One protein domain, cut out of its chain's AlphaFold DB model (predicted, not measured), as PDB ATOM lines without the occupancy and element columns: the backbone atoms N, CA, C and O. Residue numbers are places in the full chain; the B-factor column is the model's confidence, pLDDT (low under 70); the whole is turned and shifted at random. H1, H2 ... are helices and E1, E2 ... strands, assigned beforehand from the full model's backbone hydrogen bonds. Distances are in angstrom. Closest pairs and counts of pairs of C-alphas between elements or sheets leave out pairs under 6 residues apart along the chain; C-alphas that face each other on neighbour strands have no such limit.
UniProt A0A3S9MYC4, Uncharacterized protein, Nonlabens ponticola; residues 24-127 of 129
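Overview. This is residues 24 to 127 of the 129 residues of an uncharacterized protein of Nonlabens ponticola (UniProt A0A3S9MYC4). A strongly twisted sheet of five strands, E2, E3, E4, E5 and E8, curls round one helix, H1. From this body a small second sheet, E1, E7 and E6, reaches away as an arm, and the tip of its E6 and E7 hairpin, residues 109 to 114, sticks out free. The printed part has 104 residues, with two named helices and eight named strands in the order H1 H2 E1 E2 E3 E4 E5 E6 E7 E8; the class is mixed, helices and strands. The large sheet is branched and its neighbour pairs are antiparallel; the small one, in the order E1 E7 E6, is mixed. The whole is compact, with a radius of gyration of the C-alphas of 13.9 A and spans of 39 by 38 by 23 A.

Arrangement. E4, residues 83 to 94, has three neighbours: E3, residues 71 to 77, lies on one side, and E5, residues 97 to 101, and E8, residues 123 to 126, lie on the other side. N 74 and O 87 are 3.0 A apart across E3 and E4, N 92 and O 99 2.9 A across E4 and E5, and N 86 and O 125 2.8 A across E4 and E8, each within hydrogen-bond range. E2, residues 61 to 68, bends by 55 degrees at residue 64 and forms a hairpin with E3, with N 66 and O 73 2.9 A apart. E2 E3 E4 E5 is a meander, each strand the antiparallel neighbour of the one before. H1, residues 24 to 35, is on this sheet; the closest C-alphas of H1 and E2 are those of Ile 35 and Ser 61, 6.9 A apart. H2, residues 40 to 43, is on it too, over none of its strands; H1 and H2 only just touch, only at the corner, with the C-alphas of Glu 33 and Leu 40 7.1 A apart. In the small sheet E7, residues 113 to 118, is antiparallel to E6, residues 106 to 110, with N 108 and O 115 2.9 A apart, and parallel to E1, residues 52 to 54, with N 53 and O 116 3.0 A apart. In H1 every O i to N i+4 pair is within hydrogen-bond range; H2 is too short for one.

Along the chain. H1 begins at C-alpha 24, (-40.688, 29.298, 13.585), and is 16.4 A long. E4 measures 31.6 A, E2 20.8 A, E3 19.5 A and E7 16.3 A. E8 ends at C-alpha 126, (-19.090, 39.621, 7.521).

Size, cuts and confidence. The C-alphas farthest apart, those of Lys 96 and Gly 112, are 43.5 A apart. The printed part has no cut and no long link, and no printed residue is under 70 in pLDDT.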
ATOM      1  N   ASP A  24     -40.742  27.833  13.499       94.31
ATOM      2  CA  ASP A  24     -40.688  29.298  13.585       94.31
ATOM      3  C   ASP A  24     -40.675  29.777  15.039       94.31
ATOM      4  O   ASP A  24     -39.882  30.640  15.415       94.31
ATOM      5  N   LYS A  25     -41.515  29.170  15.890       95.50
ATOM      6  CA  LYS A  25     -41.542  29.481  17.321       95.50
ATOM      7  C   LYS A  25     -40.246  29.049  18.005       95.50
ATOM      8  O   LYS A  25     -39.770  29.731  18.904       95.50
ATOM      9  N   TRP A  26     -39.676  27.917  17.598       96.94
ATOM     10  CA  TRP A  26     -38.397  27.452  18.130       96.94
ATOM     11  C   TRP A  26     -37.230  28.359  17.744       96.94
ATOM     12  O   TRP A  26     -36.430  28.693  18.612       96.94
ATOM     13  N   ILE A  27     -37.184  28.831  16.501       97.25
ATOM     14  CA  ILE A  27     -36.184  29.802  16.052       97.25
ATOM     15  C   ILE A  27     -36.340  31.127  16.795       97.25
ATOM     16  O   ILE A  27     -35.333  31.703  17.194       97.25
ATOM     17  N   GLN A  28     -37.571  31.599  17.016       97.19
ATOM     18  CA  GLN A  28     -37.787  32.827  17.779       97.19
ATOM     19  C   GLN A  28     -37.215  32.715  19.196       97.19
ATOM     20  O   GLN A  28     -36.536  33.632  19.636       97.19
ATOM     21  N   GLU A  29     -37.398  31.578  19.872       96.94
ATOM     22  CA  GLU A  29     -36.788  31.361  21.190       96.94
ATOM     23  C   GLU A  29     -35.253  31.390  21.129       96.94
ATOM     24  O   GLU A  29     -34.636  32.041  21.959       96.94
ATOM     25  N   ILE A  30     -34.623  30.774  20.118       96.88
ATOM     26  CA  ILE A  30     -33.164  30.886  19.917       96.88
ATOM     27  C   ILE A  30     -32.733  32.347  19.756       96.88
ATOM     28  O   ILE A  30     -31.734  32.773  20.332       96.88
ATOM     29  N   VAL A  31     -33.472  33.113  18.952       97.56
ATOM     30  CA  VAL A  31     -33.192  34.530  18.706       97.56
ATOM     31  C   VAL A  31     -33.324  35.345  19.990       97.56
ATOM     32  O   VAL A  31     -32.455  36.173  20.260       97.56
ATOM     33  N   ASP A  32     -34.364  35.098  20.783       97.69
ATOM     34  CA  ASP A  32     -34.596  35.791  22.050       97.69
ATOM     35  C   ASP A  32     -33.451  35.508  23.037       97.69
ATOM     36  O   ASP A  32     -32.857  36.442  23.575       97.69
ATOM     37  N   GLU A  33     -33.035  34.246  23.180       97.25
ATOM     38  CA  GLU A  33     -31.893  33.856  24.021       97.25
ATOM     39  C   GLU A  33     -30.577  34.504  23.551       97.25
ATOM     40  O   GLU A  33     -29.769  34.959  24.363       97.25
ATOM     41  N   MET A  34     -30.362  34.607  22.234       96.69
ATOM     42  CA  MET A  34     -29.201  35.307  21.669       96.69
ATOM     43  C   MET A  34     -29.213  36.808  21.990       96.69
ATOM     44  O   MET A  34     -28.152  37.374  22.272       96.69
ATOM     45  N   ILE A  35     -30.382  37.453  21.943       97.06
ATOM     46  CA  ILE A  35     -30.551  38.873  22.287       97.06
ATOM     47  C   ILE A  35     -30.313  39.102  23.783       97.06
ATOM     48  O   ILE A  35     -29.651  40.067  24.169       97.06
ATOM     49  N   GLU A  36     -30.788  38.188  24.627       96.19
ATOM     50  CA  GLU A  36     -30.566  38.214  26.077       96.19
ATOM     51  C   GLU A  36     -29.133  37.830  26.487       96.19
ATOM     52  O   GLU A  36     -28.761  37.977  27.651       96.19
ATOM     53  N   MET A  37     -28.293  37.419  25.526       93.12
ATOM     54  CA  MET A  37     -26.925  36.924  25.736       93.12
ATOM     55  C   MET A  37     -26.859  35.671  26.622       93.12
ATOM     56  O   MET A  37     -25.871  35.451  27.332       93.12
ATOM     57  N   ASN A  38     -27.898  34.843  26.569       94.50
ATOM     58  CA  ASN A  38     -27.952  33.573  27.271       94.50
ATOM     59  C   ASN A  38     -27.170  32.482  26.514       94.50
ATOM     60  O   ASN A  38     -26.883  32.575  25.317       94.50
ATOM     61  N   ASP A  39     -26.791  31.431  27.242       90.81
ATOM     62  CA  ASP A  39     -26.085  30.274  26.690       90.81
ATOM     63  C   ASP A  39     -27.060  29.371  25.912       90.81
ATOM     64  O   ASP A  39     -28.042  28.872  26.463       90.81
ATOM     65  N   LEU A  40     -26.764  29.109  24.633       96.19
ATOM     66  CA  LEU A  40     -27.585  28.252  23.772       96.19
ATOM     67  C   LEU A  40     -27.399  26.745  24.016       96.19
ATOM     68  O   LEU A  40     -28.000  25.934  23.311       96.19
ATOM     69  N   GLY A  41     -26.583  26.328  24.984       95.94
ATOM     70  CA  GLY A  41     -26.240  24.928  25.233       95.94
ATOM     71  C   GLY A  41     -27.447  24.016  25.471       95.94
ATOM     72  O   GLY A  41     -27.426  22.862  25.049       95.94
ATOM     73  N   ASN A  42     -28.537  24.542  26.041       94.69
ATOM     74  CA  ASN A  42     -29.792  23.801  26.243       94.69
ATOM     75  C   ASN A  42     -30.500  23.407  24.936       94.69
ATOM     76  O   ASN A  42     -31.383  22.552  24.947       94.69
ATOM     77  N   TYR A  43     -30.119  24.019  23.816       96.94
ATOM     78  CA  TYR A  43     -30.665  23.725  22.496       96.94
ATOM     79  C   TYR A  43     -29.801  22.739  21.706       96.94
ATOM     80  O   TYR A  43     -30.180  22.371  20.597       96.94
ATOM     81  N   SER A  44     -28.655  22.313  22.242       97.25
ATOM     82  CA  SER A  44     -27.756  21.374  21.572       97.25
ATOM     83  C   SER A  44     -28.373  19.979  21.444       97.25
ATOM     84  O   SER A  44     -28.984  19.453  22.372       97.25
ATOM     85  N   GLU A  45     -28.161  19.340  20.294       97.25
ATOM     86  CA  GLU A  45     -28.527  17.941  20.040       97.25
ATOM     87  C   GLU A  45     -27.746  16.958  20.924       97.25
ATOM     88  O   GLU A  45     -28.227  15.856  21.197       97.25
ATOM     89  N   LYS A  46     -26.550  17.351  21.372       96.06
ATOM     90  CA  LYS A  46     -25.692  16.555  22.258       96.06
ATOM     91  C   LYS A  46     -25.430  17.296  23.552       96.06
ATOM     92  O   LYS A  46     -25.264  18.514  23.558       96.06
ATOM     93  N   GLU A  47     -25.304  16.536  24.632       95.62
ATOM     94  CA  GLU A  47     -24.815  17.065  25.899       95.62
ATOM     95  C   GLU A  47     -23.440  17.719  25.705       95.62
ATOM     96  O   GLU A  47     -22.536  17.135  25.100       95.62
ATOM     97  N   ILE A  48     -23.297  18.945  26.211       95.56
ATOM     98  CA  ILE A  48     -22.044  19.694  26.174       95.56
ATOM     99  C   ILE A  48     -21.325  19.464  27.508       95.56
ATOM    100  O   ILE A  48     -21.867  19.823  28.555       95.56
ATOM    101  N   PRO A  49     -20.112  18.884  27.499       94.75
ATOM    102  CA  PRO A  49     -19.308  18.737  28.704       94.75
ATOM    103  C   PRO A  49     -19.113  20.069  29.432       94.75
ATOM    104  O   PRO A  49     -18.859  21.103  28.815       94.75
ATOM    105  N   SER A  50     -19.177  20.044  30.763       92.44
ATOM    106  CA  SER A  50     -19.121  21.253  31.598       92.44
ATOM    107  C   SER A  50     -17.789  22.017  31.535       92.44
ATOM    108  O   SER A  50     -17.731  23.185  31.933       92.44
ATOM    109  N   ASP A  51     -16.720  21.390  31.030       93.19
ATOM    110  CA  ASP A  51     -15.418  22.017  30.774       93.19
ATOM    111  C   ASP A  51     -15.364  22.803  29.451       93.19
ATOM    112  O   ASP A  51     -14.397  23.535  29.216       93.19
ATOM    113  N   ILE A  52     -16.389  22.693  28.601       94.69
ATOM    114  CA  ILE A  52     -16.495  23.404  27.324       94.69
ATOM    115  C   ILE A  52     -17.391  24.629  27.496       94.69
ATOM    116  O   ILE A  52     -18.470  24.568  28.081       94.69
ATOM    117  N   LYS A  53     -16.938  25.774  26.983       93.31
ATOM    118  CA  LYS A  53     -17.714  27.016  26.990       93.31
ATOM    119  C   LYS A  53     -18.421  27.222  25.658       93.31
ATOM    120  O   LYS A  53     -17.781  27.254  24.611       93.31
ATOM    121  N   VAL A  54     -19.734  27.402  25.700       94.62
ATOM    122  CA  VAL A  54     -20.504  27.794  24.521       94.62
ATOM    123  C   VAL A  54     -20.219  29.259  24.218       94.62
ATOM    124  O   VAL A  54     -20.298  30.123  25.092       94.62
ATOM    125  N   ASN A  55     -19.824  29.542  22.980       93.25
ATOM    126  CA  ASN A  55     -19.620  30.908  22.531       93.25
ATOM    127  C   ASN A  55     -20.961  31.595  22.303       93.25
ATOM    128  O   ASN A  55     -21.911  31.009  21.792       93.25
ATOM    129  N   PHE A  56     -20.982  32.888  22.596       91.38
ATOM    130  CA  PHE A  56     -22.064  33.783  22.227       91.38
ATOM    131  C   PHE A  56     -21.505  34.949  21.416       91.38
ATOM    132  O   PHE A  56     -20.301  35.230  21.393       91.38
ATOM    133  N   ILE A  57     -22.403  35.631  20.726       92.00
ATOM    134  CA  ILE A  57     -22.133  36.867  20.007       92.00
ATOM    135  C   ILE A  57     -23.197  37.864  20.429       92.00
ATOM    136  O   ILE A  57     -24.346  37.487  20.620       92.00
ATOM    137  N   MET A  58     -22.821  39.129  20.603       94.25
ATOM    138  CA  MET A  58     -23.794  40.165  20.931       94.25
ATOM    139  C   MET A  58     -24.817  40.269  19.800       94.25
ATOM    140  O   MET A  58     -24.420  40.469  18.657       94.25
ATOM    141  N   VAL A  59     -26.107  40.166  20.091       97.00
ATOM    142  CA  VAL A  59     -27.181  40.322  19.105       97.00
ATOM    143  C   VAL A  59     -28.147  41.366  19.632       97.00
ATOM    144  O   VAL A  59     -28.638  41.246  20.741       97.00
ATOM    145  N   GLU A  60     -28.397  42.414  18.854       97.50
ATOM    146  CA  GLU A  60     -29.458  43.379  19.169       97.50
ATOM    147  C   GLU A  60     -30.755  42.992  18.459       97.50
ATOM    148  O   GLU A  60     -31.839  43.056  19.028       97.50
ATOM    149  N   SER A  61     -30.644  42.592  17.192       97.75
ATOM    150  CA  SER A  61     -31.780  42.176  16.380       97.75
ATOM    151  C   SER A  61     -31.324  41.307  15.213       97.75
ATOM    152  O   SER A  61     -30.164  41.355  14.786       97.75
ATOM    153  N   VAL A  62     -32.263  40.541  14.657       97.94
ATOM    154  CA  VAL A  62     -32.051  39.710  13.466       97.94
ATOM    155  C   VAL A  62     -33.078  40.030  12.384       97.94
ATOM    156  O   VAL A  62     -34.150  40.566  12.670       97.94
ATOM    157  N   LYS A  63     -32.758  39.705  11.133       97.44
ATOM    158  CA  LYS A  63     -33.701  39.746  10.009       97.44
ATOM    159  C   LYS A  63     -33.346  38.703   8.955       97.44
ATOM    160  O   LYS A  63     -32.293  38.069   9.038       97.44
ATOM    161  N   ASP A  64     -34.201  38.595   7.941       97.44
ATOM    162  CA  ASP A  64     -33.994  37.740   6.767       97.44
ATOM    163  C   ASP A  64     -33.686  36.284   7.160       97.44
ATOM    164  O   ASP A  64     -32.809  35.641   6.585       97.44
ATOM    165  N   ILE A  65     -34.406  35.786   8.172       98.12
ATOM    166  CA  ILE A  65     -34.310  34.402   8.631       98.12
ATOM    167  C   ILE A  65     -34.806  33.489   7.509       98.12
ATOM    168  O   ILE A  65     -35.929  33.649   7.024       98.12
ATOM    169  N   LYS A  66     -33.977  32.527   7.105       97.81
ATOM    170  CA  LYS A  66     -34.321  31.497   6.116       97.81
ATOM    171  C   LYS A  66     -34.004  30.123   6.670       97.81
ATOM    172  O   LYS A  66     -33.039  29.970   7.417       97.81
ATOM    173  N   ILE A  67     -34.812  29.146   6.276       96.81
ATOM    174  CA  ILE A  67     -34.695  27.756   6.700       96.81
ATOM    175  C   ILE A  67     -34.652  26.896   5.444       96.81
ATOM    176  O   ILE A  67     -35.656  26.769   4.747       96.81
ATOM    177  N   GLU A  68     -33.494  26.317   5.155       96.19
ATOM    178  CA  GLU A  68     -33.268  25.516   3.950       96.19
ATOM    179  C   GLU A  68     -32.355  24.340   4.309       96.19
ATOM    180  O   GLU A  68     -31.342  24.525   4.978       96.19
ATOM    181  N   ASP A  69     -32.730  23.119   3.919       94.56
ATOM    182  CA  ASP A  69     -31.901  21.908   4.043       94.56
ATOM    183  C   ASP A  69     -31.272  21.664   5.434       94.56
ATOM    184  O   ASP A  69     -30.116  21.258   5.564       94.56
ATOM    185  N   GLY A  70     -32.036  21.902   6.506       96.50
ATOM    186  CA  GLY A  70     -31.551  21.720   7.883       96.50
ATOM    187  C   GLY A  70     -30.610  22.830   8.367       96.50
ATOM    188  O   GLY A  70     -29.948  22.674   9.396       96.50
ATOM    189  N   ILE A  71     -30.544  23.949   7.643       98.25
ATOM    190  CA  ILE A  71     -29.787  25.149   7.991       98.25
ATOM    191  C   ILE A  71     -30.744  26.307   8.261       98.25
ATOM    192  O   ILE A  71     -31.728  26.497   7.551       98.25
ATOM    193  N   ILE A  72     -30.424  27.100   9.279       98.31
ATOM    194  CA  ILE A  72     -31.045  28.396   9.551       98.31
ATOM    195  C   ILE A  72     -30.003  29.463   9.262       98.31
ATOM    196  O   ILE A  72     -28.948  29.471   9.894       98.31
ATOM    197  N   SER A  73     -30.290  30.369   8.336       98.31
ATOM    198  CA  SER A  73     -29.452  31.541   8.074       98.31
ATOM    199  C   SER A  73     -30.164  32.804   8.523       98.31
ATOM    200  O   SER A  73     -31.357  32.949   8.258       98.31
ATOM    201  N   MET A  74     -29.448  33.733   9.150       98.38
ATOM    202  CA  MET A  74     -30.004  35.018   9.571       98.38
ATOM    203  C   MET A  74     -28.966  36.134   9.491       98.38
ATOM    204  O   MET A  74     -27.774  35.915   9.723       98.38
ATOM    205  N   LEU A  75     -29.433  37.348   9.206       98.25
ATOM    206  CA  LEU A  75     -28.615  38.547   9.289       98.25
ATOM    207  C   LEU A  75     -28.740  39.175  10.672       98.25
ATOM    208  O   LEU A  75     -29.843  39.365  11.179       98.25
ATOM    209  N   VAL A  76     -27.605  39.549  11.247       98.19
ATOM    210  CA  VAL A  76     -27.473  40.003  12.631       98.19
ATOM    211  C   VAL A  76     -27.014  41.455  12.682       98.19
ATOM    212  O   VAL A  76     -26.031  41.841  12.039       98.19
ATOM    213  N   ASN A  77     -27.715  42.249  13.489       97.44
ATOM    214  CA  ASN A  77     -27.284  43.568  13.928       97.44
ATOM    215  C   ASN A  77     -26.669  43.474  15.332       97.44
ATOM    216  O   ASN A  77     -27.254  42.912  16.256       97.44
ATOM    217  N   HIS A  78     -25.489  44.070  15.482       96.00
ATOM    218  CA  HIS A  78     -24.713  44.114  16.718       96.00
ATOM    219  C   HIS A  78     -24.801  45.494  17.399       96.00
ATOM    220  O   HIS A  78     -23.763  46.066  17.722       96.00
ATOM    221  N   GLY A  79     -25.979  46.100  17.569       94.19
ATOM    222  CA  GLY A  79     -26.077  47.397  18.271       94.19
ATOM    223  C   GLY A  79     -25.809  48.633  17.406       94.19
ATOM    224  O   GLY A  79     -25.703  49.740  17.924       94.19
ATOM    225  N   THR A  80     -25.615  48.466  16.093       92.94
ATOM    226  CA  THR A  80     -25.190  49.562  15.193       92.94
ATOM    227  C   THR A  80     -26.303  50.055  14.273       92.94
ATOM    228  O   THR A  80     -26.099  50.991  13.497       92.94
ATOM    229  N   GLY A  81     -27.458  49.386  14.293       94.19
ATOM    230  CA  GLY A  81     -28.524  49.561  13.308       94.19
ATOM    231  C   GLY A  81     -28.203  48.966  11.930       94.19
ATOM    232  O   GLY A  81     -29.017  49.084  11.014       94.19
ATOM    233  N   LYS A  82     -27.037  48.325  11.755       96.06
ATOM    234  CA  LYS A  82     -26.628  47.669  10.506       96.06
ATOM    235  C   LYS A  82     -26.522  46.160  10.686       96.06
ATOM    236  O   LYS A  82     -25.910  45.669  11.630       96.06
ATOM    237  N   TYR A  83     -27.064  45.435   9.714       97.31
ATOM    238  CA  TYR A  83     -27.055  43.978   9.670       97.31
ATOM    239  C   TYR A  83     -25.866  43.489   8.841       97.31
ATOM    240  O   TYR A  83     -25.987  43.293   7.635       97.31
ATOM    241  N   CYS A  84     -24.704  43.385   9.485       95.38
ATOM    242  CA  CYS A  84     -23.419  43.184   8.805       95.38
ATOM    243  C   CYS A  84     -22.777  41.820   9.039       95.38
ATOM    244  O   CYS A  84     -21.685  41.573   8.522       95.38
ATOM    245  N   THR A  85     -23.450  40.943   9.774       97.75
ATOM    246  CA  THR A  85     -22.997  39.579  10.016       97.75
ATOM    247  C   THR A  85     -24.093  38.619   9.605       97.75
ATOM    248  O   THR A  85     -25.221  38.743  10.072       97.75
ATOM    249  N   GLU A  86     -23.770  37.661   8.750       98.19
ATOM    250  CA  GLU A  86     -24.606  36.492   8.507       98.19
ATOM    251  C   GLU A  86     -24.156  35.371   9.443       98.19
ATOM    252  O   GLU A  86     -22.964  35.052   9.504       98.19
ATOM    253  N   LEU A  87     -25.104  34.786  10.171       98.00
ATOM    254  CA  LEU A  87     -24.895  33.557  10.928       98.00
ATOM    255  C   LEU A  87     -25.665  32.422  10.272       98.00
ATOM    256  O   LEU A  87     -26.819  32.605   9.876       98.00
ATOM    257  N   LYS A  88     -25.038  31.246  10.220       98.19
ATOM    258  CA  LYS A  88     -25.710  30.004   9.843       98.19
ATOM    259  C   LYS A  88     -25.620  28.993  10.965       98.19
ATOM    260  O   LYS A  88     -24.547  28.760  11.515       98.19
ATOM    261  N   PHE A  89     -26.742  28.365  11.256       98.12
ATOM    262  CA  PHE A  89     -26.888  27.334  12.268       98.12
ATOM    263  C   PHE A  89     -27.354  26.059  11.593       98.12
ATOM    264  O   PHE A  89     -28.207  26.107  10.709       98.12
ATOM    265  N   LYS A  90     -26.833  24.916  12.024       98.25
ATOM    266  CA  LYS A  90     -27.359  23.618  11.613       98.25
ATOM    267  C   LYS A  90     -28.343  23.125  12.662       98.25
ATOM    268  O   LYS A  90     -28.090  23.283  13.854       98.25
ATOM    269  N   TYR A  91     -29.439  22.511  12.237       98.25
ATOM    270  CA  TYR A  91     -30.412  21.922  13.148       98.25
ATOM    271  C   TYR A  91     -30.877  20.544  12.674       98.25
ATOM    272  O   TYR A  91     -30.658  20.138  11.529       98.25
ATOM    273  N   VAL A  92     -31.514  19.812  13.581       97.50
ATOM    274  CA  VAL A  92     -32.189  18.545  13.302       97.50
ATOM    275  C   VAL A  92     -33.490  18.467  14.087       97.50
ATOM    276  O   VAL A  92     -33.588  18.977  15.203       97.50
ATOM    277  N   GLU A  93     -34.487  17.813  13.503       95.81
ATOM    278  CA  GLU A  93     -35.716  17.442  14.195       95.81
ATOM    279  C   GLU A  93     -35.596  16.009  14.736       95.81
ATOM    280  O   GLU A  93     -35.249  15.082  13.998       95.81
ATOM    281  N   LYS A  94     -35.873  15.814  16.028       94.38
ATOM    282  CA  LYS A  94     -35.936  14.504  16.690       94.38
ATOM    283  C   LYS A  94     -37.113  14.468  17.645       94.38
ATOM    284  O   LYS A  94     -37.308  15.406  18.408       94.38
ATOM    285  N   ASP A  95     -37.887  13.386  17.616       91.44
ATOM    286  CA  ASP A  95     -39.028  13.183  18.516       91.44
ATOM    287  C   ASP A  95     -39.958  14.411  18.603       91.44
ATOM    288  O   ASP A  95     -40.427  14.771  19.683       91.44
ATOM    289  N   LYS A  96     -40.210  15.061  17.453       88.88
ATOM    290  CA  LYS A  96     -41.051  16.268  17.311       88.88
ATOM    291  C   LYS A  96     -40.516  17.510  18.044       88.88
ATOM    292  O   LYS A  96     -41.272  18.427  18.360       88.88
ATOM    293  N   ASN A  97     -39.219  17.528  18.334       93.38
ATOM    294  CA  ASN A  97     -38.481  18.659  18.881       93.38
ATOM    295  C   ASN A  97     -37.328  19.031  17.945       93.38
ATOM    296  O   ASN A  97     -36.835  18.198  17.186       93.38
ATOM    297  N   PHE A  98     -36.874  20.276  18.029       96.81
ATOM    298  CA  PHE A  98     -35.760  20.788  17.235       96.81
ATOM    299  C   PHE A  98     -34.534  21.011  18.114       96.81
ATOM    300  O   PHE A  98     -34.649  21.472  19.252       96.81
ATOM    301  N   TYR A  99     -33.366  20.706  17.557       97.81
ATOM    302  CA  TYR A  99     -32.084  20.826  18.235       97.81
ATOM    303  C   TYR A  99     -31.045  21.420  17.294       97.81
ATOM    304  O   TYR A  99     -30.991  21.068  16.114       97.81
ATOM    305  N   LEU A 100     -30.193  22.287  17.825       98.19
ATOM    306  CA  LEU A 100     -29.017  22.800  17.144       98.19
ATOM    307  C   LEU A 100     -27.914  21.740  17.115       98.19
ATOM    308  O   LEU A 100     -27.640  21.067  18.108       98.19
ATOM    309  N   ILE A 101     -27.239  21.628  15.977       98.00
ATOM    310  CA  ILE A 101     -26.007  20.855  15.838       98.00
ATOM    311  C   ILE A 101     -24.855  21.845  15.917       98.00
ATOM    312  O   ILE A 101     -24.652  22.639  14.999       98.00
ATOM    313  N   PHE A 102     -24.129  21.796  17.027       96.88
ATOM    314  CA  PHE A 102     -22.982  22.661  17.265       96.88
ATOM    315  C   PHE A 102     -21.755  22.142  16.501       96.88
ATOM    316  O   PHE A 102     -21.650  20.941  16.227       96.88
ATOM    317  N   ASP A 103     -20.827  23.045  16.184       91.94
ATOM    318  CA  ASP A 103     -19.540  22.703  15.565       91.94
ATOM    319  C   ASP A 103     -18.648  21.869  16.496       91.94
ATOM    320  O   ASP A 103     -18.932  21.677  17.678       91.94
ATOM    321  N   GLU A 104     -17.528  21.363  15.979       92.50
ATOM    322  CA  GLU A 104     -16.539  20.716  16.838       92.50
ATOM    323  C   GLU A 104     -15.910  21.722  17.824       92.50
ATOM    324  O   GLU A 104     -15.665  22.878  17.468       92.50
ATOM    325  N   PRO A 105     -15.623  21.312  19.075       94.62
ATOM    326  CA  PRO A 105     -14.952  22.183  20.027       94.62
ATOM    327  C   PRO A 105     -13.555  22.612  19.563       94.62
ATOM    328  O   PRO A 105     -12.740  21.796  19.134       94.62
ATOM    329  N   GLU A 106     -13.231  23.883  19.772       94.25
ATOM    330  CA  GLU A 106     -11.934  24.485  19.481       94.25
ATOM    331  C   GLU A 106     -11.181  24.832  20.770       94.25
ATOM    332  O   GLU A 106     -11.766  25.269  21.767       94.25
ATOM    333  N   MET A 107      -9.853  24.724  20.736       94.81
ATOM    334  CA  MET A 107      -8.979  25.218  21.803       94.81
ATOM    335  C   MET A 107      -8.581  26.669  21.530       94.81
ATOM    336  O   MET A 107      -8.053  26.984  20.463       94.81
ATOM    337  N   LYS A 108      -8.787  27.563  22.505       90.94
ATOM    338  CA  LYS A 108      -8.326  28.961  22.439       90.94
ATOM    339  C   LYS A 108      -7.543  29.333  23.687       90.94
ATOM    340  O   LYS A 108      -7.917  28.979  24.804       90.94
ATOM    341  N   THR A 109      -6.467  30.091  23.495       91.31
ATOM    342  CA  THR A 109      -5.706  30.681  24.600       91.31
ATOM    343  C   THR A 109      -6.319  32.026  24.970       91.31
ATOM    344  O   THR A 109      -6.303  32.960  24.170       91.31
ATOM    345  N   ILE A 110      -6.838  32.140  26.191       84.00
ATOM    346  CA  ILE A 110      -7.387  33.384  26.739       84.00
ATOM    347  C   ILE A 110      -6.633  33.716  28.017       84.00
ATOM    348  O   ILE A 110      -6.588  32.907  28.941       84.00
ATOM    349  N   LEU A 111      -6.035  34.912  28.068       88.75
ATOM    350  CA  LEU A 111      -5.228  35.368  29.209       88.75
ATOM    351  C   LEU A 111      -4.144  34.343  29.610       88.75
ATOM    352  O   LEU A 111      -3.922  34.082  30.788       88.75
ATOM    353  N   GLY A 112      -3.506  33.714  28.617       91.69
ATOM    354  CA  GLY A 112      -2.450  32.715  28.826       91.69
ATOM    355  C   GLY A 112      -2.927  31.336  29.296       91.69
ATOM    356  O   GLY A 112      -2.093  30.483  29.575       91.69
ATOM    357  N   THR A 113      -4.239  31.098  29.385       91.31
ATOM    358  CA  THR A 113      -4.814  29.791  29.740       91.31
ATOM    359  C   THR A 113      -5.529  29.183  28.540       91.31
ATOM    360  O   THR A 113      -6.342  29.855  27.901       91.31
ATOM    361  N   GLU A 114      -5.267  27.910  28.254       93.88
ATOM    362  CA  GLU A 114      -6.021  27.158  27.253       93.88
ATOM    363  C   GLU A 114      -7.426  26.822  27.757       93.88
ATOM    364  O   GLU A 114      -7.614  26.369  28.888       93.88
ATOM    365  N   ARG A 115      -8.429  27.059  26.914       92.69
ATOM    366  CA  ARG A 115      -9.835  26.775  27.207       92.69
ATOM    367  C   ARG A 115     -10.518  26.212  25.964       92.69
ATOM    368  O   ARG A 115     -10.221  26.644  24.849       92.69
ATOM    369  N   LYS A 116     -11.442  25.272  26.174       95.25
ATOM    370  CA  LYS A 116     -12.282  24.691  25.122       95.25
ATOM    371  C   LYS A 116     -13.519  25.546  24.907       95.25
ATOM    372  O   LYS A 116     -14.206  25.892  25.871       95.25
ATOM    373  N   PHE A 117     -13.820  25.827  23.650       94.56
ATOM    374  CA  PHE A 117     -15.019  26.539  23.245       94.56
ATOM    375  C   PHE A 117     -15.751  25.794  22.150       94.56
ATOM    376  O   PHE A 117     -15.136  25.048  21.401       94.56
ATOM    377  N   ILE A 118     -17.043  26.040  22.023       95.94
ATOM    378  CA  ILE A 118     -17.858  25.508  20.937       95.94
ATOM    379  C   ILE A 118     -18.757  26.619  20.400       95.94
ATOM    380  O   ILE A 118     -19.253  27.442  21.171       95.94
ATOM    381  N   ASN A 119     -18.931  26.682  19.082       96.06
ATOM    382  CA  ASN A 119     -19.832  27.646  18.459       96.06
ATOM    383  C   ASN A 119     -21.208  27.000  18.240       96.06
ATOM    384  O   ASN A 119     -21.274  25.890  17.708       96.06
ATOM    385  N   PRO A 120     -22.304  27.696  18.588       96.50
ATOM    386  CA  PRO A 120     -23.646  27.279  18.184       96.50
ATOM    387  C   PRO A 120     -23.891  27.404  16.672       96.50
ATOM    388  O   PRO A 120     -24.726  26.694  16.120       96.50
ATOM    389  N   TRP A 121     -23.190  28.326  16.002       96.69
ATOM    390  CA  TRP A 121     -23.242  28.530  14.551       96.69
ATOM    391  C   TRP A 121     -22.145  27.730  13.842       96.69
ATOM    392  O   TRP A 121     -21.049  27.590  14.379       96.69
ATOM    393  N   ILE A 122     -22.437  27.299  12.614       96.31
ATOM    394  CA  ILE A 122     -21.504  26.602  11.714       96.31
ATOM    395  C   ILE A 122     -20.747  27.565  10.785       96.31
ATOM    396  O   ILE A 122     -19.671  27.264  10.280       96.31
ATOM    397  N   GLU A 123     -21.311  28.752  10.535       96.44
ATOM    398  CA  GLU A 123     -20.668  29.808   9.753       96.44
ATOM    399  C   GLU A 123     -20.993  31.182  10.344       96.44
ATOM    400  O   GLU A 123     -22.109  31.439  10.810       96.44
ATOM    401  N   LYS A 124     -20.009  32.083  10.278       96.25
ATOM    402  CA  LYS A 124     -20.136  33.499  10.630       96.25
ATOM    403  C   LYS A 124     -19.403  34.342   9.590       96.25
ATOM    404  O   LYS A 124     -18.174  34.405   9.605       96.25
ATOM    405  N   ASN A 125     -20.154  35.034   8.740       97.06
ATOM    406  CA  ASN A 125     -19.609  35.819   7.631       97.06
ATOM    407  C   ASN A 125     -19.885  37.312   7.827       97.06
ATOM    408  O   ASN A 125     -21.008  37.704   8.139       97.06
ATOM    409  N   LYS A 126     -18.879  38.168   7.611       95.12
ATOM    410  CA  LYS A 126     -19.090  39.621   7.521       95.12
ATOM    411  C   LYS A 126     -19.602  39.942   6.112       95.12
ATOM    412  O   LYS A 126     -18.925  39.619   5.143       95.12
ATOM    413  N   VAL A 127     -20.770  40.570   6.004       95.38
ATOM    414  CA  VAL A 127     -21.423  40.878   4.709       95.38
ATOM    415  C   VAL A 127     -21.373  42.358   4.326       95.38
ATOM    416  O   VAL A 127     -21.687  42.714   3.197       95.38
TER     417      VAL A 127